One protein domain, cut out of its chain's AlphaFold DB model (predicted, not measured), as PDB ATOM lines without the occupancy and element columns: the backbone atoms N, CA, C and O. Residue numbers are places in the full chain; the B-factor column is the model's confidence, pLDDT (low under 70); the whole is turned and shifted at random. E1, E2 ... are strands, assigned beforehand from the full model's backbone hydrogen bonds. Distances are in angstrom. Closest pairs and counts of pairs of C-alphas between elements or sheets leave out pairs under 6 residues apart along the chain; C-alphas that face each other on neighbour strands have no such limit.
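What this domain is: This is residues 222 to 383 of the 795 residues of the protein "SGNH_hydro domain-containing protein" of Mesorhizobium sp (UniProt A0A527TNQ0). Two antiparallel six-stranded sheets make a sandwich, face to face only in part, with E7, E8, E3 and E10 over E6, E5, E4 and E9. At one end E10 bends, and E1 and E12 lie across that end of the body, while residues 354 to 371 cross from E10 to E11 at the other sheet's edge. The printed part has 162 residues, with no named helix and twelve named strands, E1 to E12 along the chain: the class is all strand, and the sheet orders are E7 E8 E3 E10 E1 E12 and E6 E5 E4 E9 E2 E11. It is compact, with a radius of gyration of the C-alphas of 14.5 A, and spans 40 by 32 by 30 A.

How they stand to each other: E1, residues 225 to 231, is the antiparallel neighbour of E12, residues 376 to 382, and of E10, residues 343 to 353; within hydrogen-bond range are N 228 and O 379, 2.9 A, and N 229 and O 344, 2.8 A. E10 bends by 58 degrees at residue 347. E2, residues 239 to 245, is antiparallel to E9, residues 321 to 329, with N 244 and O 322 at 2.9 A, and to E11, residues 372 to 374, with N 241 and O 372 at 2.9 A. E3, residues 251 to 260, is antiparallel to E10, with N 255 and O 350 at 2.8 A, and to E8, residues 307 to 315, with N 256 and O 310 at 2.8 A. E4, residues 265 to 270, E5, residues 277 to 282, and E6, residues 287 to 291, form a meander, each strand the antiparallel neighbour of the one before, with N 268 and O 279 at 2.8 A and N 280 and O 289 at 2.8 A. E4 is also antiparallel to E9, with N 267 and O 327 at 2.8 A. E7, residues 295 to 304, forms a hairpin with E8, with N 299 and O 311 at 2.9 A. Between the sheets, the closest C-alphas of E6 and E7 are those of Gly 290 and Thr 298, 6.3 A apart, and those of E9 and E10 are Phe 328 and Val 344, 6.9 A apart.

Where its parts are: E1 begins with C-alpha 225 at (-29.493, 9.685, -5.743). From first to last C-alpha, E3 measures 28.1 A, E7 27.1 A, E8 26.5 A, E9 25.5 A and E10 29.1 A. E12 ends with C-alpha 382 at (-30.852, 11.785, -1.932).

The domain as a whole: The two C-alphas farthest apart are those of Leu 222 and Ala 318, 43.5 A. The printed part has no cut. The links E9 to E10 and E10 to E11 are long. The mean pLDDT of the printed part is 91.8; residues 222 to 223, 304 to 305 and 383 are under 70.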
ATOM      1  N   LEU A 222     -38.943   5.376  -2.469       60.41
ATOM      2  CA  LEU A 222     -37.665   5.314  -1.754       60.41
ATOM      3  C   LEU A 222     -36.736   6.469  -2.169       60.41
ATOM      4  O   LEU A 222     -36.874   7.059  -3.243       60.41
ATOM      5  N   GLY A 223     -35.771   6.811  -1.315       69.00
ATOM      6  CA  GLY A 223     -34.760   7.828  -1.592       69.00
ATOM      7  C   GLY A 223     -33.820   7.420  -2.731       69.00
ATOM      8  O   GLY A 223     -33.141   6.401  -2.647       69.00
ATOM      9  N   ILE A 224     -33.735   8.252  -3.773       72.19
ATOM     10  CA  ILE A 224     -32.900   8.018  -4.965       72.19
ATOM     11  C   ILE A 224     -31.774   9.064  -5.021       72.19
ATOM     12  O   ILE A 224     -32.027  10.230  -4.676       72.19
ATOM     13  N   PRO A 225     -30.543   8.711  -5.453       80.75
ATOM     14  CA  PRO A 225     -29.493   9.685  -5.743       80.75
ATOM     15  C   PRO A 225     -29.957  10.755  -6.747       80.75
ATOM     16  O   PRO A 225     -30.417  10.460  -7.847       80.75
ATOM     17  N   THR A 226     -29.842  12.029  -6.378       86.75
ATOM     18  CA  THR A 226     -30.282  13.166  -7.202       86.75
ATOM     19  C   THR A 226     -29.450  14.412  -6.916       86.75
ATOM     20  O   THR A 226     -28.755  14.482  -5.906       86.75
ATOM     21  N   ALA A 227     -29.564  15.453  -7.741       92.44
ATOM     22  CA  ALA A 227     -29.137  16.788  -7.349       92.44
ATOM     23  C   ALA A 227     -30.276  17.573  -6.686       92.44
ATOM     24  O   ALA A 227     -31.441  17.455  -7.081       92.44
ATOM     25  N   LYS A 228     -29.933  18.432  -5.724       94.12
ATOM     26  CA  LYS A 228     -30.779  19.549  -5.286       94.12
ATOM     27  C   LYS A 228     -30.217  20.842  -5.861       94.12
ATOM     28  O   LYS A 228     -29.037  21.148  -5.675       94.12
ATOM     29  N   LEU A 229     -31.065  21.586  -6.567       96.25
ATOM     30  CA  LEU A 229     -30.794  22.959  -6.969       96.25
ATOM     31  C   LEU A 229     -31.313  23.883  -5.873       96.25
ATOM     32  O   LEU A 229     -32.524  24.014  -5.706       96.25
ATOM     33  N   THR A 230     -30.405  24.511  -5.134       96.50
ATOM     34  CA  THR A 230     -30.730  25.416  -4.025       96.50
ATOM     35  C   THR A 230     -30.476  26.847  -4.462       96.50
ATOM     36  O   THR A 230     -29.395  27.165  -4.955       96.50
ATOM     37  N   GLU A 231     -31.459  27.727  -4.320       96.12
ATOM     38  CA  GLU A 231     -31.277  29.142  -4.650       96.12
ATOM     39  C   GLU A 231     -30.317  29.835  -3.670       96.12
ATOM     40  O   GLU A 231     -30.262  29.496  -2.491       96.12
ATOM     41  N   ASN A 232     -29.580  30.840  -4.140       95.75
ATOM     42  CA  ASN A 232     -28.762  31.681  -3.270       95.75
ATOM     43  C   ASN A 232     -29.641  32.723  -2.561       95.75
ATOM     44  O   ASN A 232     -30.627  33.202  -3.130       95.75
ATOM     45  N   ALA A 233     -29.247  33.142  -1.357       94.94
ATOM     46  CA  ALA A 233     -29.931  34.216  -0.643       94.94
ATOM     47  C   ALA A 233     -29.949  35.503  -1.492       94.94
ATOM     48  O   ALA A 233     -28.916  35.933  -2.007       94.94
ATOM     49  N   GLY A 234     -31.131  36.097  -1.665       91.31
ATOM     50  CA  GLY A 234     -31.344  37.290  -2.488       91.31
ATOM     51  C   GLY A 234     -31.350  37.057  -4.006       91.31
ATOM     52  O   GLY A 234     -31.459  38.026  -4.756       91.31
ATOM     53  N   SER A 235     -31.241  35.811  -4.484       92.31
ATOM     54  CA  SER A 235     -31.357  35.494  -5.916       92.31
ATOM     55  C   SER A 235     -32.724  35.904  -6.454       92.31
ATOM     56  O   SER A 235     -33.718  35.677  -5.777       92.31
ATOM     57  N   VAL A 236     -32.773  36.483  -7.660       91.75
ATOM     58  CA  VAL A 236     -34.018  36.953  -8.300       91.75
ATOM     59  C   VAL A 236     -34.563  36.013  -9.372       91.75
ATOM     60  O   VAL A 236     -35.746  36.033  -9.709       91.75
ATOM     61  N   THR A 237     -33.688  35.203  -9.964       94.06
ATOM     62  CA  THR A 237     -34.011  34.219 -11.002       94.06
ATOM     63  C   THR A 237     -32.927  33.145 -10.953       94.06
ATOM     64  O   THR A 237     -31.926  33.274 -11.657       94.06
ATOM     65  N   PRO A 238     -33.053  32.135 -10.077       96.12
ATOM     66  CA  PRO A 238     -32.094  31.044 -10.001       96.12
ATOM     67  C   PRO A 238     -32.291  30.058 -11.153       96.12
ATOM     68  O   PRO A 238     -33.418  29.650 -11.452       96.12
ATOM     69  N   TYR A 239     -31.196  29.674 -11.806       95.94
ATOM     70  CA  TYR A 239     -31.224  28.687 -12.880       95.94
ATOM     71  C   TYR A 239     -29.868  28.048 -13.147       95.94
ATOM     72  O   TYR A 239     -28.808  28.615 -12.878       95.94
ATOM     73  N   ILE A 240     -29.921  26.881 -13.776       97.31
ATOM     74  CA  ILE A 240     -28.781  26.298 -14.473       97.31
ATOM     75  C   ILE A 240     -28.993  26.421 -15.980       97.31
ATOM     76  O   ILE A 240     -30.132  26.453 -16.449       97.31
ATOM     77  N   TYR A 241     -27.918  26.501 -16.755       96.19
ATOM     78  CA  TYR A 241     -28.027  26.471 -18.209       96.19
ATOM     79  C   TYR A 241     -26.853  25.782 -18.885       96.19
ATOM     80  O   TYR A 241     -25.747  25.683 -18.341       96.19
ATOM     81  N   ARG A 242     -27.103  25.363 -20.126       95.00
ATOM     82  CA  ARG A 242     -26.072  24.930 -21.063       95.00
ATOM     83  C   ARG A 242     -26.274  25.626 -22.404       95.00
ATOM     84  O   ARG A 242     -27.386  25.678 -22.919       95.00
ATOM     85  N   ALA A 243     -25.194  26.177 -22.954       94.06
ATOM     86  CA  ALA A 243     -25.194  26.690 -24.316       94.06
ATOM     87  C   ALA A 243     -25.060  25.528 -25.312       94.06
ATOM     88  O   ALA A 243     -24.199  24.661 -25.133       94.06
ATOM     89  N   TYR A 244     -25.891  25.525 -26.351       95.75
ATOM     90  CA  TYR A 244     -25.850  24.545 -27.435       95.75
ATOM     91  C   TYR A 244     -26.164  25.223 -28.772       95.75
ATOM     92  O   TYR A 244     -27.107  26.010 -28.868       95.75
ATOM     93  N   THR A 245     -25.378  24.932 -29.810       97.19
ATOM     94  CA  THR A 245     -25.638  25.436 -31.164       97.19
ATOM     95  C   THR A 245     -26.661  24.540 -31.843       97.19
ATOM     96  O   THR A 245     -26.339  23.425 -32.247       97.19
ATOM     97  N   VAL A 246     -27.895  25.022 -31.954       96.06
ATOM     98  CA  VAL A 246     -28.981  24.272 -32.593       96.06
ATOM     99  C   VAL A 246     -28.872  24.349 -34.115       96.06
ATOM    100  O   VAL A 246     -28.436  25.362 -34.652       96.06
ATOM    101  N   ALA A 247     -29.284  23.297 -34.817       96.38
ATOM    102  CA  ALA A 247     -29.419  23.305 -36.270       96.38
ATOM    103  C   ALA A 247     -30.700  24.044 -36.686       96.38
ATOM    104  O   ALA A 247     -31.680  24.036 -35.946       96.38
ATOM    105  N   ASN A 248     -30.710  24.672 -37.865       95.31
ATOM    106  CA  ASN A 248     -31.922  25.267 -38.434       95.31
ATOM    107  C   ASN A 248     -32.951  24.178 -38.804       95.31
ATOM    108  O   ASN A 248     -32.564  23.067 -39.164       95.31
ATOM    109  N   ALA A 249     -34.244  24.512 -38.756       95.44
ATOM    110  CA  ALA A 249     -35.360  23.654 -39.158       95.44
ATOM    111  C   ALA A 249     -35.355  22.270 -38.481       95.44
ATOM    112  O   ALA A 249     -35.708  21.268 -39.097       95.44
ATOM    113  N   THR A 250     -34.924  22.214 -37.219       97.12
ATOM    114  CA  THR A 250     -34.817  20.973 -36.447       97.12
ATOM    115  C   THR A 250     -35.702  21.062 -35.210       97.12
ATOM    116  O   THR A 250     -35.689  22.067 -34.495       97.12
ATOM    117  N   THR A 251     -36.477  20.011 -34.950       97.56
ATOM    118  CA  THR A 251     -37.284  19.912 -33.731       97.56
ATOM    119  C   THR A 251     -36.472  19.245 -32.630       97.56
ATOM    120  O   THR A 251     -36.005  18.114 -32.789       97.56
ATOM    121  N   TYR A 252     -36.323  19.939 -31.509       97.81
ATOM    122  CA  TYR A 252     -35.612  19.452 -30.333       97.81
ATOM    123  C   TYR A 252     -36.574  19.204 -29.172       97.81
ATOM    124  O   TYR A 252     -37.599  19.878 -29.047       97.81
ATOM    125  N   GLU A 253     -36.195  18.279 -28.292       97.25
ATOM    126  CA  GLU A 253     -36.837  18.037 -27.004       97.25
ATOM    127  C   GLU A 253     -35.839  18.339 -25.881       97.25
ATOM    128  O   GLU A 253     -34.764  17.741 -25.815       97.25
ATOM    129  N   LEU A 254     -36.192  19.272 -24.996       97.38
ATOM    130  CA  LEU A 254     -35.500  19.480 -23.726       97.38
ATOM    131  C   LEU A 254     -36.265  18.720 -22.641       97.38
ATOM    132  O   LEU A 254     -37.424  19.039 -22.371       97.38
ATOM    133  N   VAL A 255     -35.618  17.720 -22.048       96.38
ATOM    134  CA  VAL A 255     -36.194  16.796 -21.066       96.38
ATOM    135  C   VAL A 255     -35.515  17.003 -19.719       96.38
ATOM    136  O   VAL A 255     -34.287  16.996 -19.625       96.38
ATOM    137  N   VAL A 256     -36.305  17.197 -18.667       96.81
ATOM    138  CA  VAL A 256     -35.821  17.372 -17.296       96.81
ATOM    139  C   VAL A 256     -36.603  16.461 -16.368       96.81
ATOM    140  O   VAL A 256     -37.825  16.563 -16.291       96.81
ATOM    141  N   VAL A 257     -35.899  15.617 -15.618       93.88
ATOM    142  CA  VAL A 257     -36.509  14.809 -14.556       93.88
ATOM    143  C   VAL A 257     -36.395  15.567 -13.238       93.88
ATOM    144  O   VAL A 257     -35.284  15.791 -12.751       93.88
ATOM    145  N   ALA A 258     -37.528  15.980 -12.669       93.75
ATOM    146  CA  ALA A 258     -37.569  16.856 -11.498       93.75
ATOM    147  C   ALA A 258     -38.662  16.476 -10.487       93.75
ATOM    148  O   ALA A 258     -39.678  15.877 -10.835       93.75
ATOM    149  N   LYS A 259     -38.448  16.866  -9.227       89.69
ATOM    150  CA  LYS A 259     -39.382  16.705  -8.105       89.69
ATOM    151  C   LYS A 259     -39.404  17.977  -7.262       89.69
ATOM    152  O   LYS A 259     -38.364  18.602  -7.038       89.69
ATOM    153  N   ALA A 260     -40.591  18.351  -6.783       90.44
ATOM    154  CA  ALA A 260     -40.749  19.492  -5.890       90.44
ATOM    155  C   ALA A 260     -39.914  19.307  -4.609       90.44
ATOM    156  O   ALA A 260     -39.941  18.246  -3.982       90.44
ATOM    157  N   GLY A 261     -39.174  20.347  -4.235       87.88
ATOM    158  CA  GLY A 261     -38.611  20.492  -2.894       87.88
ATOM    159  C   GLY A 261     -39.426  21.523  -2.124       87.88
ATOM    160  O   GLY A 261     -40.654  21.519  -2.163       87.88
ATOM    161  N   GLU A 262     -38.750  22.481  -1.501       93.06
ATOM    162  CA  GLU A 262     -39.402  23.682  -0.966       93.06
ATOM    163  C   GLU A 262     -39.889  24.622  -2.092       93.06
ATOM    164  O   GLU A 262     -40.686  25.536  -1.862       93.06
ATOM    165  N   ARG A 263     -39.414  24.407  -3.328       91.94
ATOM    166  CA  ARG A 263     -39.883  25.057  -4.558       91.94
ATOM    167  C   ARG A 263     -40.628  24.046  -5.432       91.94
ATOM    168  O   ARG A 263     -40.170  22.922  -5.631       91.94
ATOM    169  N   SER A 264     -41.771  24.469  -5.969       91.31
ATOM    170  CA  SER A 264     -42.719  23.606  -6.689       91.31
ATOM    171  C   SER A 264     -42.830  23.903  -8.181       91.31
ATOM    172  O   SER A 264     -43.426  23.113  -8.903       91.31
ATOM    173  N   LYS A 265     -42.283  25.020  -8.672       93.69
ATOM    174  CA  LYS A 265     -42.424  25.423 -10.076       93.69
ATOM    175  C   LYS A 265     -41.081  25.339 -10.786       93.69
ATOM    176  O   LYS A 265     -40.097  25.912 -10.318       93.69
ATOM    177  N   LEU A 266     -41.062  24.672 -11.932       97.31
ATOM    178  CA  LEU A 266     -39.918  24.542 -12.830       97.31
ATOM    179  C   LEU A 266     -40.233  25.288 -14.132       97.31
ATOM    180  O   LEU A 266     -41.349  25.218 -14.636       97.31
ATOM    181  N   GLN A 267     -39.272  26.017 -14.690       97.12
ATOM    182  CA  GLN A 267     -39.420  26.691 -15.979       97.12
ATOM    183  C   GLN A 267     -38.240  26.349 -16.882       97.12
ATOM    184  O   GLN A 267     -37.088  26.602 -16.532       97.12
ATOM    185  N   MET A 268     -38.527  25.830 -18.070       98.00
ATOM    186  CA  MET A 268     -37.555  25.720 -19.149       98.00
ATOM    187  C   MET A 268     -37.646  26.960 -20.031       98.00
ATOM    188  O   MET A 268     -38.736  27.365 -20.439       98.00
ATOM    189  N   PHE A 269     -36.510  27.587 -20.316       96.81
ATOM    190  CA  PHE A 269     -36.490  28.880 -20.992       96.81
ATOM    191  C   PHE A 269     -35.345  28.989 -21.996       96.81
ATOM    192  O   PHE A 269     -34.206  28.629 -21.698       96.81
ATOM    193  N   CYS A 270     -35.640  29.587 -23.149       96.62
ATOM    194  CA  CYS A 270     -34.646  30.070 -24.094       96.62
ATOM    195  C   CYS A 270     -35.129  31.362 -24.764       96.62
ATOM    196  O   CYS A 270     -36.279  31.465 -25.183       96.62
ATOM    197  N   ASN A 271     -34.243  32.349 -24.911       95.25
ATOM    198  CA  ASN A 271     -34.525  33.617 -25.595       95.25
ATOM    199  C   ASN A 271     -33.662  33.845 -26.846       95.25
ATOM    200  O   ASN A 271     -33.635  34.957 -27.371       95.25
ATOM    201  N   ALA A 272     -32.937  32.827 -27.315       95.31
ATOM    202  CA  ALA A 272     -32.126  32.958 -28.518       95.31
ATOM    203  C   ALA A 272     -33.021  33.167 -29.749       95.31
ATOM    204  O   ALA A 272     -34.014  32.462 -29.942       95.31
ATOM    205  N   ALA A 273     -32.660  34.134 -30.596       93.50
ATOM    206  CA  ALA A 273     -33.388  34.409 -31.829       93.50
ATOM    207  C   ALA A 273     -33.396  33.160 -32.728       93.50
ATOM    208  O   ALA A 273     -32.342  32.662 -33.116       93.50
ATOM    209  N   GLY A 274     -34.591  32.650 -33.031       93.69
ATOM    210  CA  GLY A 274     -34.793  31.425 -33.804       93.69
ATOM    211  C   GLY A 274     -34.838  30.124 -32.992       93.69
ATOM    212  O   GLY A 274     -34.923  29.060 -33.602       93.69
ATOM    213  N   ALA A 275     -34.806  30.195 -31.656       96.50
ATOM    214  CA  ALA A 275     -35.005  29.070 -30.733       96.50
ATOM    215  C   ALA A 275     -35.771  29.488 -29.453       96.50
ATOM    216  O   ALA A 275     -35.595  28.896 -28.391       96.50
ATOM    217  N   GLY A 276     -36.588  30.545 -29.525       96.44
ATOM    218  CA  GLY A 276     -37.210  31.168 -28.356       96.44
ATOM    219  C   GLY A 276     -38.434  30.415 -27.825       96.44
ATOM    220  O   GLY A 276     -39.423  30.253 -28.543       96.44
ATOM    221  N   PHE A 277     -38.404  30.028 -26.548       97.62
ATOM    222  CA  PHE A 277     -39.520  29.382 -25.851       97.62
ATOM    223  C   PHE A 277     -39.511  29.665 -24.341       97.62
ATOM    224  O   PHE A 277     -38.482  29.958 -23.731       97.62
ATOM    225  N   THR A 278     -40.679  29.539 -23.722       97.19
ATOM    226  CA  THR A 278     -40.881  29.461 -22.273       97.19
ATOM    227  C   THR A 278     -41.864  28.334 -22.000       97.19
ATOM    228  O   THR A 278     -42.972  28.360 -22.526       97.19
ATOM    229  N   ALA A 279     -41.483  27.366 -21.177       97.75
ATOM    230  CA  ALA A 279     -42.352  26.286 -20.730       97.75
ATOM    231  C   ALA A 279     -42.322  26.208 -19.203       97.75
ATOM    232  O   ALA A 279     -41.252  26.135 -18.604       97.75
ATOM    233  N   ASN A 280     -43.492  26.264 -18.578       96.44
ATOM    234  CA  ASN A 280     -43.682  26.208 -17.138       96.44
ATOM    235  C   ASN A 280     -44.255  24.849 -16.751       96.44
ATOM    236  O   ASN A 280     -45.143  24.333 -17.428       96.44
ATOM    237  N   PHE A 281     -43.775  24.327 -15.634       96.62
ATOM    238  CA  PHE A 281     -44.134  23.037 -15.076       96.62
ATOM    239  C   PHE A 281     -44.424  23.195 -13.590       96.62
ATOM    240  O   PHE A 281     -43.666  23.832 -12.849       96.62
ATOM    241  N   ASP A 282     -45.522  22.600 -13.162       92.12
ATOM    242  CA  ASP A 282     -45.970  22.571 -11.784       92.12
ATOM    243  C   ASP A 282     -45.708  21.191 -11.192       92.12
ATOM    244  O   ASP A 282     -46.447  20.245 -11.442       92.12
ATOM    245  N   LEU A 283     -44.632  21.059 -10.423       88.69
ATOM    246  CA  LEU A 283     -44.186  19.774  -9.880       88.69
ATOM    247  C   LEU A 283     -45.068  19.271  -8.726       88.69
ATOM    248  O   LEU A 283     -44.807  18.192  -8.202       88.69
ATOM    249  N   VAL A 284     -46.070  20.051  -8.304       81.31
ATOM    250  CA  VAL A 284     -47.075  19.634  -7.316       81.31
ATOM    251  C   VAL A 284     -48.379  19.279  -8.019       81.31
ATOM    252  O   VAL A 284     -48.861  18.165  -7.856       81.31
ATOM    253  N   ASP A 285     -48.910  20.187  -8.842       80.19
ATOM    254  CA  ASP A 285     -50.210  19.979  -9.497       80.19
ATOM    255  C   ASP A 285     -50.114  19.143 -10.793       80.19
ATOM    256  O   ASP A 285     -51.138  18.811 -11.386       80.19
ATOM    257  N   GLY A 286     -48.901  18.821 -11.264       83.88
ATOM    258  CA  GLY A 286     -48.666  18.008 -12.464       83.88
ATOM    259  C   GLY A 286     -49.071  18.696 -13.772       83.88
ATOM    260  O   GLY A 286     -49.368  18.031 -14.764       83.88
ATOM    261  N   THR A 287     -49.125  20.030 -13.786       87.75
ATOM    262  CA  THR A 287     -49.566  20.810 -14.951       87.75
ATOM    263  C   THR A 287     -48.391  21.403 -15.716       87.75
ATOM    264  O   THR A 287     -47.345  21.727 -15.153       87.75
ATOM    265  N   SER A 288     -48.564  21.581 -17.027       92.81
ATOM    266  CA  SER A 288     -47.579  22.252 -17.871       92.81
ATOM    267  C   SER A 288     -48.237  23.256 -18.812       92.81
ATOM    268  O   SER A 288     -49.365  23.079 -19.265       92.81
ATOM    269  N   SER A 289     -47.539  24.355 -19.081       94.19
ATOM    270  CA  SER A 289     -47.953  25.384 -20.038       94.19
ATOM    271  C   SER A 289     -46.736  25.909 -20.782       94.19
ATOM    272  O   SER A 289     -45.618  25.826 -20.279       94.19
ATOM    273  N   GLY A 290     -46.911  26.459 -21.978       93.69
ATOM    274  CA  GLY A 290     -45.790  27.052 -22.692       93.69
ATOM    275  C   GLY A 290     -46.208  28.065 -23.740       93.69
ATOM    276  O   GLY A 290     -47.364  28.135 -24.147       93.69
ATOM    277  N   SER A 291     -45.256  28.907 -24.120       94.44
ATOM    278  CA  SER A 291     -45.410  29.948 -25.128       94.44
ATOM    279  C   SER A 291     -44.053  30.312 -25.738       94.44
ATOM    280  O   SER A 291     -42.996  29.979 -25.201       94.44
ATOM    281  N   GLY A 292     -44.067  30.996 -26.879       94.44
ATOM    282  CA  GLY A 292     -42.861  31.482 -27.552       94.44
ATOM    283  C   GLY A 292     -42.906  31.254 -29.057       94.44
ATOM    284  O   GLY A 292     -43.665  30.424 -29.543       94.44
ATOM    285  N   ALA A 293     -42.086  32.000 -29.796       92.88
ATOM    286  CA  ALA A 293     -42.084  31.971 -31.261       92.88
ATOM    287  C   ALA A 293     -41.665  30.611 -31.851       92.88
ATOM    288  O   ALA A 293     -42.032  30.296 -32.976       92.88
ATOM    289  N   ASN A 294     -40.892  29.822 -31.100       97.19
ATOM    290  CA  ASN A 294     -40.378  28.519 -31.518       97.19
ATOM    291  C   ASN A 294     -40.938  27.367 -30.672       97.19
ATOM    292  O   ASN A 294     -40.577  26.217 -30.901       97.19
ATOM    293  N   PHE A 295     -41.797  27.659 -29.693       97.38
ATOM    294  CA  PHE A 295     -42.435  26.650 -28.856       97.38
ATOM    295  C   PHE A 295     -43.429  25.823 -29.679       97.38
ATOM    296  O   PHE A 295     -44.248  26.383 -30.406       97.38
ATOM    297  N   VAL A 296     -43.366  24.497 -29.551       97.12
ATOM    298  CA  VAL A 296     -44.284  23.564 -30.225       97.12
ATOM    299  C   VAL A 296     -45.247  22.964 -29.211       97.12
ATOM    300  O   VAL A 296     -46.460  23.080 -29.365       97.12
ATOM    301  N   SER A 297     -44.719  22.334 -28.163       96.75
ATOM    302  CA  SER A 297     -45.529  21.699 -27.129       96.75
ATOM    303  C   SER A 297     -44.752  21.524 -25.830       96.75
ATOM    304  O   SER A 297     -43.525  21.623 -25.780       96.75
ATOM    305  N   THR A 298     -45.490  21.248 -24.763       96.25
ATOM    306  CA  THR A 298     -44.950  20.820 -23.477       96.25
ATOM    307  C   THR A 298     -45.710  19.582 -23.024       96.25
ATOM    308  O   THR A 298     -46.893  19.440 -23.341       96.25
ATOM    309  N   SER A 299     -45.034  18.673 -22.335       91.88
ATOM    310  CA  SER A 299     -45.653  17.506 -21.717       91.88
ATOM    311  C   SER A 299     -44.994  17.201 -20.383       91.88
ATOM    312  O   SER A 299     -43.819  17.495 -20.165       91.88
ATOM    313  N   MET A 300     -45.765  16.604 -19.486       89.06
ATOM    314  CA  MET A 300     -45.329  16.267 -18.144       89.06
ATOM    315  C   MET A 300     -45.866  14.880 -17.814       89.06
ATOM    316  O   MET A 300     -47.078  14.674 -17.841       89.06
ATOM    317  N   GLU A 301     -44.972  13.932 -17.561       88.62
ATOM    318  CA  GLU A 301     -45.321  12.547 -17.248       88.62
ATOM    319  C   GLU A 301     -44.924  12.237 -15.807       88.62
ATOM    320  O   GLU A 301     -43.790  12.492 -15.400       88.62
ATOM    321  N   HIS A 302     -45.869  11.732 -15.012       78.88
ATOM    322  CA  HIS A 302     -45.593  11.316 -13.641       78.88
ATOM    323  C   HIS A 302     -44.916   9.947 -13.648       78.88
ATOM    324  O   HIS A 302     -45.480   8.984 -14.162       78.88
ATOM    325  N   ILE A 303     -43.735   9.857 -13.042       76.06
ATOM    326  CA  ILE A 303     -42.897   8.649 -13.071       76.06
ATOM    327  C   ILE A 303     -42.788   7.957 -11.701       76.06
ATOM    328  O   ILE A 303     -42.068   6.977 -11.572       76.06
ATOM    329  N   GLY A 304     -43.542   8.417 -10.693       69.06
ATOM    330  CA  GLY A 304     -43.618   7.811  -9.354       69.06
ATOM    331  C   GLY A 304     -42.936   8.644  -8.265       69.06
ATOM    332  O   GLY A 304     -42.088   9.490  -8.545       69.06
ATOM    333  N   GLY A 305     -43.342   8.465  -7.002       68.06
ATOM    334  CA  GLY A 305     -42.701   9.121  -5.854       68.06
ATOM    335  C   GLY A 305     -42.702  10.657  -5.903       68.06
ATOM    336  O   GLY A 305     -41.830  11.287  -5.303       68.06
ATOM    337  N   GLY A 306     -43.633  11.286  -6.635       76.25
ATOM    338  CA  GLY A 306     -43.701  12.739  -6.856       76.25
ATOM    339  C   GLY A 306     -42.660  13.290  -7.841       76.25
ATOM    340  O   GLY A 306     -42.379  14.489  -7.823       76.25
ATOM    341  N   TRP A 307     -42.052  12.423  -8.651       86.38
ATOM    342  CA  TRP A 307     -41.162  12.792  -9.745       86.38
ATOM    343  C   TRP A 307     -41.919  12.928 -11.063       86.38
ATOM    344  O   TRP A 307     -42.832  12.155 -11.360       86.38
ATOM    345  N   TYR A 308     -41.460  13.868 -11.883       89.56
ATOM    346  CA  TYR A 308     -41.986  14.105 -13.218       89.56
ATOM    347  C   TYR A 308     -40.872  14.125 -14.261       89.56
ATOM    348  O   TYR A 308     -39.838  14.771 -14.058       89.56
ATOM    349  N   GLU A 309     -41.116  13.490 -15.406       93.94
ATOM    350  CA  GLU A 309     -40.415  13.801 -16.647       93.94
ATOM    351  C   GLU A 309     -41.102  15.007 -17.300       93.94
ATOM    352  O   GLU A 309     -42.231  14.934 -17.786       93.94
ATOM    353  N   CYS A 310     -40.425  16.151 -17.275       96.81
ATOM    354  CA  CYS A 310     -40.880  17.397 -17.880       96.81
ATOM    355  C   CYS A 310     -40.234  17.532 -19.260       96.81
ATOM    356  O   CYS A 310     -39.009  17.479 -19.364       96.81
ATOM    357  N   LYS A 311     -41.017  17.758 -20.313       96.81
ATOM    358  CA  LYS A 311     -40.518  17.840 -21.690       96.81
ATOM    359  C   LYS A 311     -41.023  19.096 -22.387       96.81
ATOM    360  O   LYS A 311     -42.217  19.370 -22.393       96.81
ATOM    361  N   THR A 312     -40.114  19.830 -23.024       98.12
ATOM    362  CA  THR A 312     -40.431  20.960 -23.911       98.12
ATOM    363  C   THR A 312     -39.977  20.656 -25.329       98.12
ATOM    364  O   THR A 312     -38.802  20.368 -25.546       98.12
ATOM    365  N   VAL A 313     -40.885  20.778 -26.293       97.69
ATOM    366  CA  VAL A 313     -40.610  20.620 -27.723       97.69
ATOM    367  C   VAL A 313     -40.554  21.996 -28.376       97.69
ATOM    368  O   VAL A 313     -41.468  22.810 -28.207       97.69
ATOM    369  N   PHE A 314     -39.494  22.267 -29.136       97.75
ATOM    370  CA  PHE A 314     -39.339  23.527 -29.863       97.75
ATOM    371  C   PHE A 314     -38.734  23.310 -31.254       97.75
ATOM    372  O   PHE A 314     -37.852  22.471 -31.442       97.75
ATOM    373  N   LEU A 315     -39.216  24.081 -32.231       97.50
ATOM    374  CA  LEU A 315     -38.777  24.046 -33.625       97.50
ATOM    375  C   LEU A 315     -37.912  25.266 -33.929       97.50
ATOM    376  O   LEU A 315     -38.361  26.414 -33.853       97.50
ATOM    377  N   THR A 316     -36.666  25.020 -34.311       97.25
ATOM    378  CA  THR A 316     -35.702  26.080 -34.599       97.25
ATOM    379  C   THR A 316     -35.867  26.636 -36.012       97.25
ATOM    380  O   THR A 316     -36.218  25.934 -36.956       97.25
ATOM    381  N   THR A 317     -35.594  27.930 -36.168       96.94
ATOM    382  CA  THR A 317     -35.725  28.676 -37.446       96.94
ATOM    383  C   THR A 317     -34.433  29.389 -37.855       96.94
ATOM    384  O   THR A 317     -34.388  30.105 -38.855       96.94
ATOM    385  N   ALA A 318     -33.371  29.194 -37.074       94.31
ATOM    386  CA  ALA A 318     -32.018  29.657 -37.341       94.31
ATOM    387  C   ALA A 318     -31.019  28.724 -36.635       94.31
ATOM    388  O   ALA A 318     -31.420  27.765 -35.975       94.31
ATOM    389  N   THR A 319     -29.724  29.037 -36.737       96.56
ATOM    390  CA  THR A 319     -28.622  28.250 -36.155       96.56
ATOM    391  C   THR A 319     -27.927  28.960 -34.968       96.56
ATOM    392  O   THR A 319     -26.700  29.105 -34.980       96.56
ATOM    393  N   PRO A 320     -28.648  29.517 -33.967       94.75
ATOM    394  CA  PRO A 320     -28.024  30.276 -32.885       94.75
ATOM    395  C   PRO A 320     -27.324  29.370 -31.861       94.75
ATOM    396  O   PRO A 320     -27.660  28.198 -31.694       94.75
ATOM    397  N   SER A 321     -26.407  29.957 -31.087       95.06
ATOM    398  CA  SER A 321     -26.012  29.394 -29.790       95.06
ATOM    399  C   SER A 321     -27.108  29.706 -28.768       95.06
ATOM    400  O   SER A 321     -27.277  30.853 -28.350       95.06
ATOM    401  N   ALA A 322     -27.903  28.696 -28.425       93.75
ATOM    402  CA  ALA A 322     -29.046  28.804 -27.533       93.75
ATOM    403  C   ALA A 322     -28.637  28.483 -26.093       93.75
ATOM    404  O   ALA A 322     -28.072  27.425 -25.822       93.75
ATOM    405  N   GLN A 323     -28.942  29.380 -25.151       95.38
ATOM    406  CA  GLN A 323     -28.845  29.070 -23.725       95.38
ATOM    407  C   GLN A 323     -30.121  28.359 -23.292       95.38
ATOM    408  O   GLN A 323     -31.166  28.992 -23.147       95.38
ATOM    409  N   LEU A 324     -30.031  27.048 -23.108       96.69
ATOM    410  CA  LEU A 324     -31.136  26.225 -22.634       96.69
ATOM    411  C   LEU A 324     -31.124  26.261 -21.110       96.69
ATOM    412  O   LEU A 324     -30.211  25.716 -20.484       96.69
ATOM    413  N   GLN A 325     -32.081  26.981 -20.527       96.81
ATOM    414  CA  GLN A 325     -32.125  27.253 -19.094       96.81
ATOM    415  C   GLN A 325     -33.164  26.376 -18.397       96.81
ATOM    416  O   GLN A 325     -34.269  26.198 -18.906       96.81
ATOM    417  N   VAL A 326     -32.818  25.909 -17.198       97.69
ATOM    418  CA  VAL A 326     -33.714  25.244 -16.249       97.69
ATOM    419  C   VAL A 326     -33.773  26.110 -14.996       97.69
ATOM    420  O   VAL A 326     -32.804  26.200 -14.238       97.69
ATOM    421  N   ARG A 327     -34.897  26.799 -14.820       96.50
ATOM    422  CA  ARG A 327     -35.169  27.732 -13.724       96.50
ATOM    423  C   ARG A 327     -36.166  27.127 -12.749       96.50
ATOM    424  O   ARG A 327     -36.941  26.250 -13.125       96.50
ATOM    425  N   PHE A 328     -36.206  27.636 -11.525       96.06
ATOM    426  CA  PHE A 328     -37.165  27.182 -10.520       96.06
ATOM    427  C   PHE A 328     -37.645  28.328  -9.628       96.06
ATOM    428  O   PHE A 328     -36.975  29.349  -9.519       96.06
ATOM    429  N   SER A 329     -38.844  28.193  -9.055       93.69
ATOM    430  CA  SER A 329     -39.454  29.188  -8.161       93.69
ATOM    431  C   SER A 329     -40.574  28.581  -7.306       93.69
ATOM    432  O   SER A 329     -40.971  27.430  -7.492       93.69
ATOM    433  N   ALA A 330     -41.111  29.360  -6.363       82.81
ATOM    434  CA  ALA A 330     -42.254  28.943  -5.542       82.81
ATOM    435  C   ALA A 330     -43.610  29.133  -6.245       82.81
ATOM    436  O   ALA A 330     -44.511  28.318  -6.087       82.81
ATOM    437  N   ALA A 331     -43.759  30.216  -7.014       80.00
ATOM    438  CA  ALA A 331     -45.044  30.649  -7.576       80.00
ATOM    439  C   ALA A 331     -45.046  30.749  -9.112       80.00
ATOM    440  O   ALA A 331     -45.990  31.276  -9.693       80.00
ATOM    441  N   GLY A 332     -43.982  30.301  -9.790       79.88
ATOM    442  CA  GLY A 332     -43.897  30.305 -11.257       79.88
ATOM    443  C   GLY A 332     -43.694  31.704 -11.835       79.88
ATOM    444  O   GLY A 332     -43.765  31.898 -13.044       79.88
ATOM    445  N   THR A 333     -43.445  32.681 -10.963       78.69
ATOM    446  CA  THR A 333     -43.297  34.092 -11.301       78.69
ATOM    447  C   THR A 333     -41.872  34.528 -10.979       78.69
ATOM    448  O   THR A 333     -41.366  34.259  -9.889       78.69
ATOM    449  N   PHE A 334     -41.237  35.209 -11.931       86.94
ATOM    450  CA  PHE A 334     -39.919  35.818 -11.784       86.94
ATOM    451  C   PHE A 334     -40.037  37.335 -12.023       86.94
ATOM    452  O   PHE A 334     -40.808  37.736 -12.897       86.94
ATOM    453  N   PRO A 335     -39.272  38.185 -11.316       89.81
ATOM    454  CA  PRO A 335     -38.313  37.838 -10.269       89.81
ATOM    455  C   PRO A 335     -38.977  37.513  -8.920       89.81
ATOM    456  O   PRO A 335     -40.103  37.929  -8.662       89.81
ATOM    457  N   TYR A 336     -38.264  36.813  -8.037       89.56
ATOM    458  CA  TYR A 336     -38.662  36.596  -6.636       89.56
ATOM    459  C   TYR A 336     -37.430  36.602  -5.726       89.56
ATOM    460  O   TYR A 336     -36.352  36.325  -6.215       89.56
ATOM    461  N   THR A 337     -37.545  36.891  -4.427       91.56
ATOM    462  CA  THR A 337     -36.374  36.925  -3.525       91.56
ATOM    463  C   THR A 337     -36.060  35.543  -2.953       91.56
ATOM    464  O   THR A 337     -36.845  35.020  -2.164       91.56
ATOM    465  N   GLY A 338     -34.908  34.978  -3.317       90.69
ATOM    466  CA  GLY A 338     -34.440  33.691  -2.804       90.69
ATOM    467  C   GLY A 338     -34.025  33.735  -1.329       90.69
ATOM    468  O   GLY A 338     -33.451  34.721  -0.864       90.69
ATOM    469  N   ASP A 339     -34.284  32.657  -0.595       91.88
ATOM    470  CA  ASP A 339     -34.020  32.542   0.845       91.88
ATOM    471  C   ASP A 339     -32.667  31.889   1.189       91.88
ATOM    472  O   ASP A 339     -32.235  31.949   2.338       91.88
ATOM    473  N   GLY A 340     -31.960  31.318   0.207       91.31
ATOM    474  CA  GLY A 340     -30.648  30.689   0.406       91.31
ATOM    475  C   GLY A 340     -30.678  29.217   0.828       91.31
ATOM    476  O   GLY A 340     -29.616  28.626   1.020       91.31
ATOM    477  N   THR A 341     -31.865  28.632   1.002       90.31
ATOM    478  CA  THR A 341     -32.066  27.287   1.575       90.31
ATOM    479  C   THR A 341     -33.037  26.419   0.774       90.31
ATOM    480  O   THR A 341     -32.852  25.203   0.691       90.31
ATOM    481  N   SER A 342     -34.035  27.033   0.144       93.25
ATOM    482  CA  SER A 342     -35.077  26.368  -0.630       93.25
ATOM    483  C   SER A 342     -34.608  25.958  -2.022       93.25
ATOM    484  O   SER A 342     -33.823  26.652  -2.678       93.25
ATOM    485  N   GLY A 343     -35.140  24.843  -2.515       93.50
ATOM    486  CA  GLY A 343     -34.756  24.337  -3.822       93.50
ATOM    487  C   GLY A 343     -35.750  23.396  -4.479       93.50
ATOM    488  O   GLY A 343     -36.843  23.139  -3.975       93.50
ATOM    489  N   VAL A 344     -35.326  22.876  -5.626       94.44
ATOM    490  CA  VAL A 344     -35.997  21.814  -6.383       94.44
ATOM    491  C   VAL A 344     -35.026  20.651  -6.579       94.44
ATOM    492  O   VAL A 344     -33.813  20.862  -6.681       94.44
ATOM    493  N   TYR A 345     -35.536  19.425  -6.633       93.44
ATOM    494  CA  TYR A 345     -34.728  18.252  -6.954       93.44
ATOM    495  C   TYR A 345     -34.727  18.033  -8.465       93.44
ATOM    496  O   TYR A 345     -35.784  18.042  -9.095       93.44
ATOM    497  N   VAL A 346     -33.544  17.853  -9.052       94.31
ATOM    498  CA  VAL A 346     -33.359  17.598 -10.486       94.31
ATOM    499  C   VAL A 346     -32.411  16.421 -10.645       94.31
ATOM    500  O   VAL A 346     -31.273  16.475 -10.184       94.31
ATOM    501  N   ARG A 347     -32.883  15.365 -11.304       88.31
ATOM    502  CA  ARG A 347     -32.098  14.151 -11.543       88.31
ATOM    503  C   ARG A 347     -31.338  14.227 -12.858       88.31
ATOM    504  O   ARG A 347     -30.186  13.817 -12.926       88.31
ATOM    505  N   SER A 348     -31.972  14.762 -13.897       91.38
ATOM    506  CA  SER A 348     -31.352  14.857 -15.215       91.38
ATOM    507  C   SER A 348     -31.855  16.046 -16.023       91.38
ATOM    508  O   SER A 348     -32.989  16.496 -15.856       91.38
ATOM    509  N   VAL A 349     -30.997  16.537 -16.917       95.12
ATOM    510  CA  VAL A 349     -31.305  17.529 -17.955       95.12
ATOM    511  C   VAL A 349     -30.718  17.031 -19.273       95.12
ATOM    512  O   VAL A 349     -29.501  16.947 -19.409       95.12
ATOM    513  N   ALA A 350     -31.557  16.711 -20.251       95.31
ATOM    514  CA  ALA A 350     -31.135  16.186 -21.544       95.31
ATOM    515  C   ALA A 350     -31.732  16.996 -22.697       95.31
ATOM    516  O   ALA A 350     -32.880  17.430 -22.636       95.31
ATOM    517  N   LEU A 351     -30.952  17.184 -23.757       96.88
ATOM    518  CA  LEU A 351     -31.424  17.729 -25.029       96.88
ATOM    519  C   LEU A 351     -31.340  16.624 -26.072       96.88
ATOM    520  O   LEU A 351     -30.278  16.034 -26.220       96.88
ATOM    521  N   GLN A 352     -32.395  16.387 -26.835       96.06
ATOM    522  CA  GLN A 352     -32.402  15.388 -27.905       96.06
ATOM    523  C   GLN A 352     -33.092  15.930 -29.155       96.06
ATOM    524  O   GLN A 352     -33.849  16.901 -29.088       96.06
ATOM    525  N   ILE A 353     -32.821  15.322 -30.310       93.25
ATOM    526  CA  ILE A 353     -33.651  15.543 -31.501       93.25
ATOM    527  C   ILE A 353     -34.958  14.778 -31.284       93.25
ATOM    528  O   ILE A 353     -34.937  13.676 -30.727       93.25
ATOM    529  N   GLN A 354     -36.084  15.348 -31.710       88.31
ATOM    530  CA  GLN A 354     -37.382  14.681 -31.616       88.31
ATOM    531  C   GLN A 354     -37.316  13.256 -32.194       88.31
ATOM    532  O   GLN A 354     -36.720  13.033 -33.247       88.31
ATOM    533  N   SER A 355     -37.908  12.297 -31.475       82.94
ATOM    534  CA  SER A 355     -37.885  10.859 -31.804       82.94
ATOM    535  C   SER A 355     -36.522  10.154 -31.676       82.94
ATOM    536  O   SER A 355     -36.389   9.010 -32.105       82.94
ATOM    537  N   THR A 356     -35.525  10.789 -31.055       86.62
ATOM    538  CA  THR A 356     -34.253  10.153 -30.662       86.62
ATOM    539  C   THR A 356     -34.107  10.138 -29.141       86.62
ATOM    540  O   THR A 356     -34.753  10.922 -28.454       86.62
ATOM    541  N   THR A 357     -33.253   9.261 -28.610       79.56
ATOM    542  CA  THR A 357     -32.980   9.137 -27.161       79.56
ATOM    543  C   THR A 357     -31.563   9.572 -26.779       79.56
ATOM    544  O   THR A 357     -31.166   9.503 -25.617       79.56
ATOM    545  N   THR A 358     -30.761  10.006 -27.755       89.31
ATOM    546  CA  THR A 358     -29.375  10.414 -27.522       89.31
ATOM    547  C   THR A 358     -29.329  11.823 -26.944       89.31
ATOM    548  O   THR A 358     -29.714  12.785 -27.608       89.31
ATOM    549  N   ASN A 359     -28.792  11.955 -25.729       92.56
ATOM    550  CA  ASN A 359     -28.514  13.262 -25.149       92.56
ATOM    551  C   ASN A 359     -27.393  13.968 -25.931       92.56
ATOM    552  O   ASN A 359     -26.280  13.463 -26.056       92.56
ATOM    553  N   LEU A 360     -27.697  15.159 -26.429       93.81
ATOM    554  CA  LEU A 360     -26.802  16.042 -27.170       93.81
ATOM    555  C   LEU A 360     -25.972  16.943 -26.250       93.81
ATOM    556  O   LEU A 360     -25.029  17.595 -26.705       93.81
ATOM    557  N   LEU A 361     -26.324  17.024 -24.964       92.00
ATOM    558  CA  LEU A 361     -25.509  17.704 -23.963       92.00
ATOM    559  C   LEU A 361     -24.346  16.787 -23.538       92.00
ATOM    560  O   LEU A 361     -24.519  15.575 -23.460       92.00
ATOM    561  N   PRO A 362     -23.169  17.342 -23.193       87.00
ATOM    562  CA  PRO A 362     -22.003  16.547 -22.780       87.00
ATOM    563  C   PRO A 362     -22.202  15.797 -21.452       87.00
ATOM    564  O   PRO A 362     -21.384  14.961 -21.083       87.00
ATOM    565  N   SER A 363     -23.255  16.127 -20.706       89.19
ATOM    566  CA  SER A 363     -23.697  15.427 -19.507       89.19
ATOM    567  C   SER A 363     -25.189  15.686 -19.311       89.19
ATOM    568  O   SER A 363     -25.698  16.722 -19.746       89.19
ATOM    569  N   ASN A 364     -25.883  14.749 -18.667       89.12
ATOM    570  CA  ASN A 364     -27.246  14.927 -18.177       89.12
ATOM    571  C   ASN A 364     -27.305  15.296 -16.685       89.12
ATOM    572  O   ASN A 364     -28.379  15.638 -16.204       89.12
ATOM    573  N   ASP A 365     -26.181  15.250 -15.968       91.25
ATOM    574  CA  ASP A 365     -26.108  15.559 -14.541       91.25
ATOM    575  C   ASP A 365     -26.070  17.087 -14.323       91.25
ATOM    576  O   ASP A 365     -25.124  17.750 -14.767       91.25
ATOM    577  N   PRO A 366     -27.055  17.678 -13.624       91.12
ATOM    578  CA  PRO A 366     -27.094  19.117 -13.360       91.12
ATOM    579  C   PRO A 366     -25.946  19.630 -12.464       91.12
ATOM    580  O   PRO A 366     -25.638  20.833 -12.494       91.12
ATOM    581  N   VAL A 367     -25.281  18.765 -11.686       93.19
ATOM    582  CA  VAL A 367     -24.104  19.127 -10.870       93.19
ATOM    583  C   VAL A 367     -22.854  19.272 -11.733       93.19
ATOM    584  O   VAL A 367     -22.012  20.124 -11.433       93.19
ATOM    585  N   ASN A 368     -22.778  18.556 -12.858       94.00
ATOM    586  CA  ASN A 368     -21.638  18.568 -13.769       94.00
ATOM    587  C   ASN A 368     -21.168  19.996 -14.115       94.00
ATOM    588  O   ASN A 368     -21.971  20.913 -14.337       94.00
ATOM    589  N   ALA A 369     -19.848  20.186 -14.189       89.75
ATOM    590  CA  ALA A 369     -19.218  21.476 -14.469       89.75
ATOM    591  C   ALA A 369     -19.596  22.063 -15.845       89.75
ATOM    592  O   ALA A 369     -19.463  23.268 -16.058       89.75
ATOM    593  N   ALA A 370     -20.101  21.242 -16.772       88.56
ATOM    594  CA  ALA A 370     -20.597  21.698 -18.065       88.56
ATOM    595  C   ALA A 370     -21.844  22.596 -17.958       88.56
ATOM    596  O   ALA A 370     -22.039  23.449 -18.831       88.56
ATOM    597  N   PHE A 371     -22.670  22.433 -16.916       94.56
ATOM    598  CA  PHE A 371     -23.808  23.311 -16.638       94.56
ATOM    599  C   PHE A 371     -23.354  24.534 -15.844       94.56
ATOM    600  O   PHE A 371     -22.827  24.408 -14.736       94.56
ATOM    601  N   THR A 372     -23.611  25.730 -16.366       96.31
ATOM    602  CA  THR A 372     -23.379  26.981 -15.637       96.31
ATOM    603  C   THR A 372     -24.529  27.229 -14.667       96.31
ATOM    604  O   THR A 372     -25.688  27.127 -15.059       96.31
ATOM    605  N   LYS A 373     -24.221  27.564 -13.408       96.56
ATOM    606  CA  LYS A 373     -25.213  27.849 -12.362       96.56
ATOM    607  C   LYS A 373     -25.256  29.355 -12.079       96.56
ATOM    608  O   LYS A 373     -24.210  29.974 -11.896       96.56
ATOM    609  N   VAL A 374     -26.447  29.947 -12.068       96.50
ATOM    610  CA  VAL A 374     -26.664  31.389 -11.879       96.50
ATOM    611  C   VAL A 374     -27.674  31.590 -10.759       96.50
ATOM    612  O   VAL A 374     -28.806  31.125 -10.844       96.50
ATOM    613  N   GLY A 375     -27.265  32.275  -9.688       94.62
ATOM    614  CA  GLY A 375     -28.141  32.546  -8.545       94.62
ATOM    615  C   GLY A 375     -28.582  31.299  -7.766       94.62
ATOM    616  O   GLY A 375     -29.503  31.403  -6.957       94.62
ATOM    617  N   CYS A 376     -27.955  30.144  -7.997       96.12
ATOM    618  CA  CYS A 376     -28.197  28.885  -7.296       96.12
ATOM    619  C   CYS A 376     -26.921  28.037  -7.192       96.12
ATOM    620  O   CYS A 376     -25.978  28.216  -7.968       96.12
ATOM    621  N   ALA A 377     -26.935  27.065  -6.285       95.50
ATOM    622  CA  ALA A 377     -25.987  25.964  -6.194       95.50
ATOM    623  C   ALA A 377     -26.656  24.648  -6.620       95.50
ATOM    624  O   ALA A 377     -27.868  24.495  -6.489       95.50
ATOM    625  N   ALA A 378     -25.865  23.698  -7.117       94.00
ATOM    626  CA  ALA A 378     -26.304  22.335  -7.413       94.00
ATOM    627  C   ALA A 378     -25.418  21.365  -6.629       94.00
ATOM    628  O   ALA A 378     -24.194  21.444  -6.745       94.00
ATOM    629  N   ALA A 379     -26.016  20.478  -5.838       92.62
ATOM    630  CA  ALA A 379     -25.280  19.509  -5.029       92.62
ATOM    631  C   ALA A 379     -25.949  18.135  -5.067       92.62
ATOM    632  O   ALA A 379     -27.178  18.048  -5.035       92.62
ATOM    633  N   ASN A 380     -25.134  17.079  -5.097       90.00
ATOM    634  CA  ASN A 380     -25.608  15.701  -4.989       90.00
ATOM    635  C   ASN A 380     -26.203  15.452  -3.601       90.00
ATOM    636  O   ASN A 380     -25.672  15.897  -2.583       90.00
ATOM    637  N   THR A 381     -27.313  14.731  -3.572       87.56
ATOM    638  CA  THR A 381     -28.070  14.371  -2.379       87.56
ATOM    639  C   THR A 381     -28.923  13.132  -2.671       87.56
ATOM    640  O   THR A 381     -28.818  12.529  -3.737       87.56
ATOM    641  N   THR A 382     -29.775  12.752  -1.730       80.88
ATOM    642  CA  THR A 382     -30.852  11.785  -1.932       80.88
ATOM    643  C   THR A 382     -32.186  12.511  -1.821       80.88
ATOM    644  O   THR A 382     -32.330  13.458  -1.040       80.88
ATOM    645  N   SER A 383     -33.168  12.133  -2.639       69.44
ATOM    646  CA  SER A 383     -34.494  12.747  -2.537       69.44
ATOM    647  C   SER A 383     -35.121  12.449  -1.172       69.44
ATOM    648  O   SER A 383     -34.987  11.324  -0.693       69.44
TER     649      SER A 383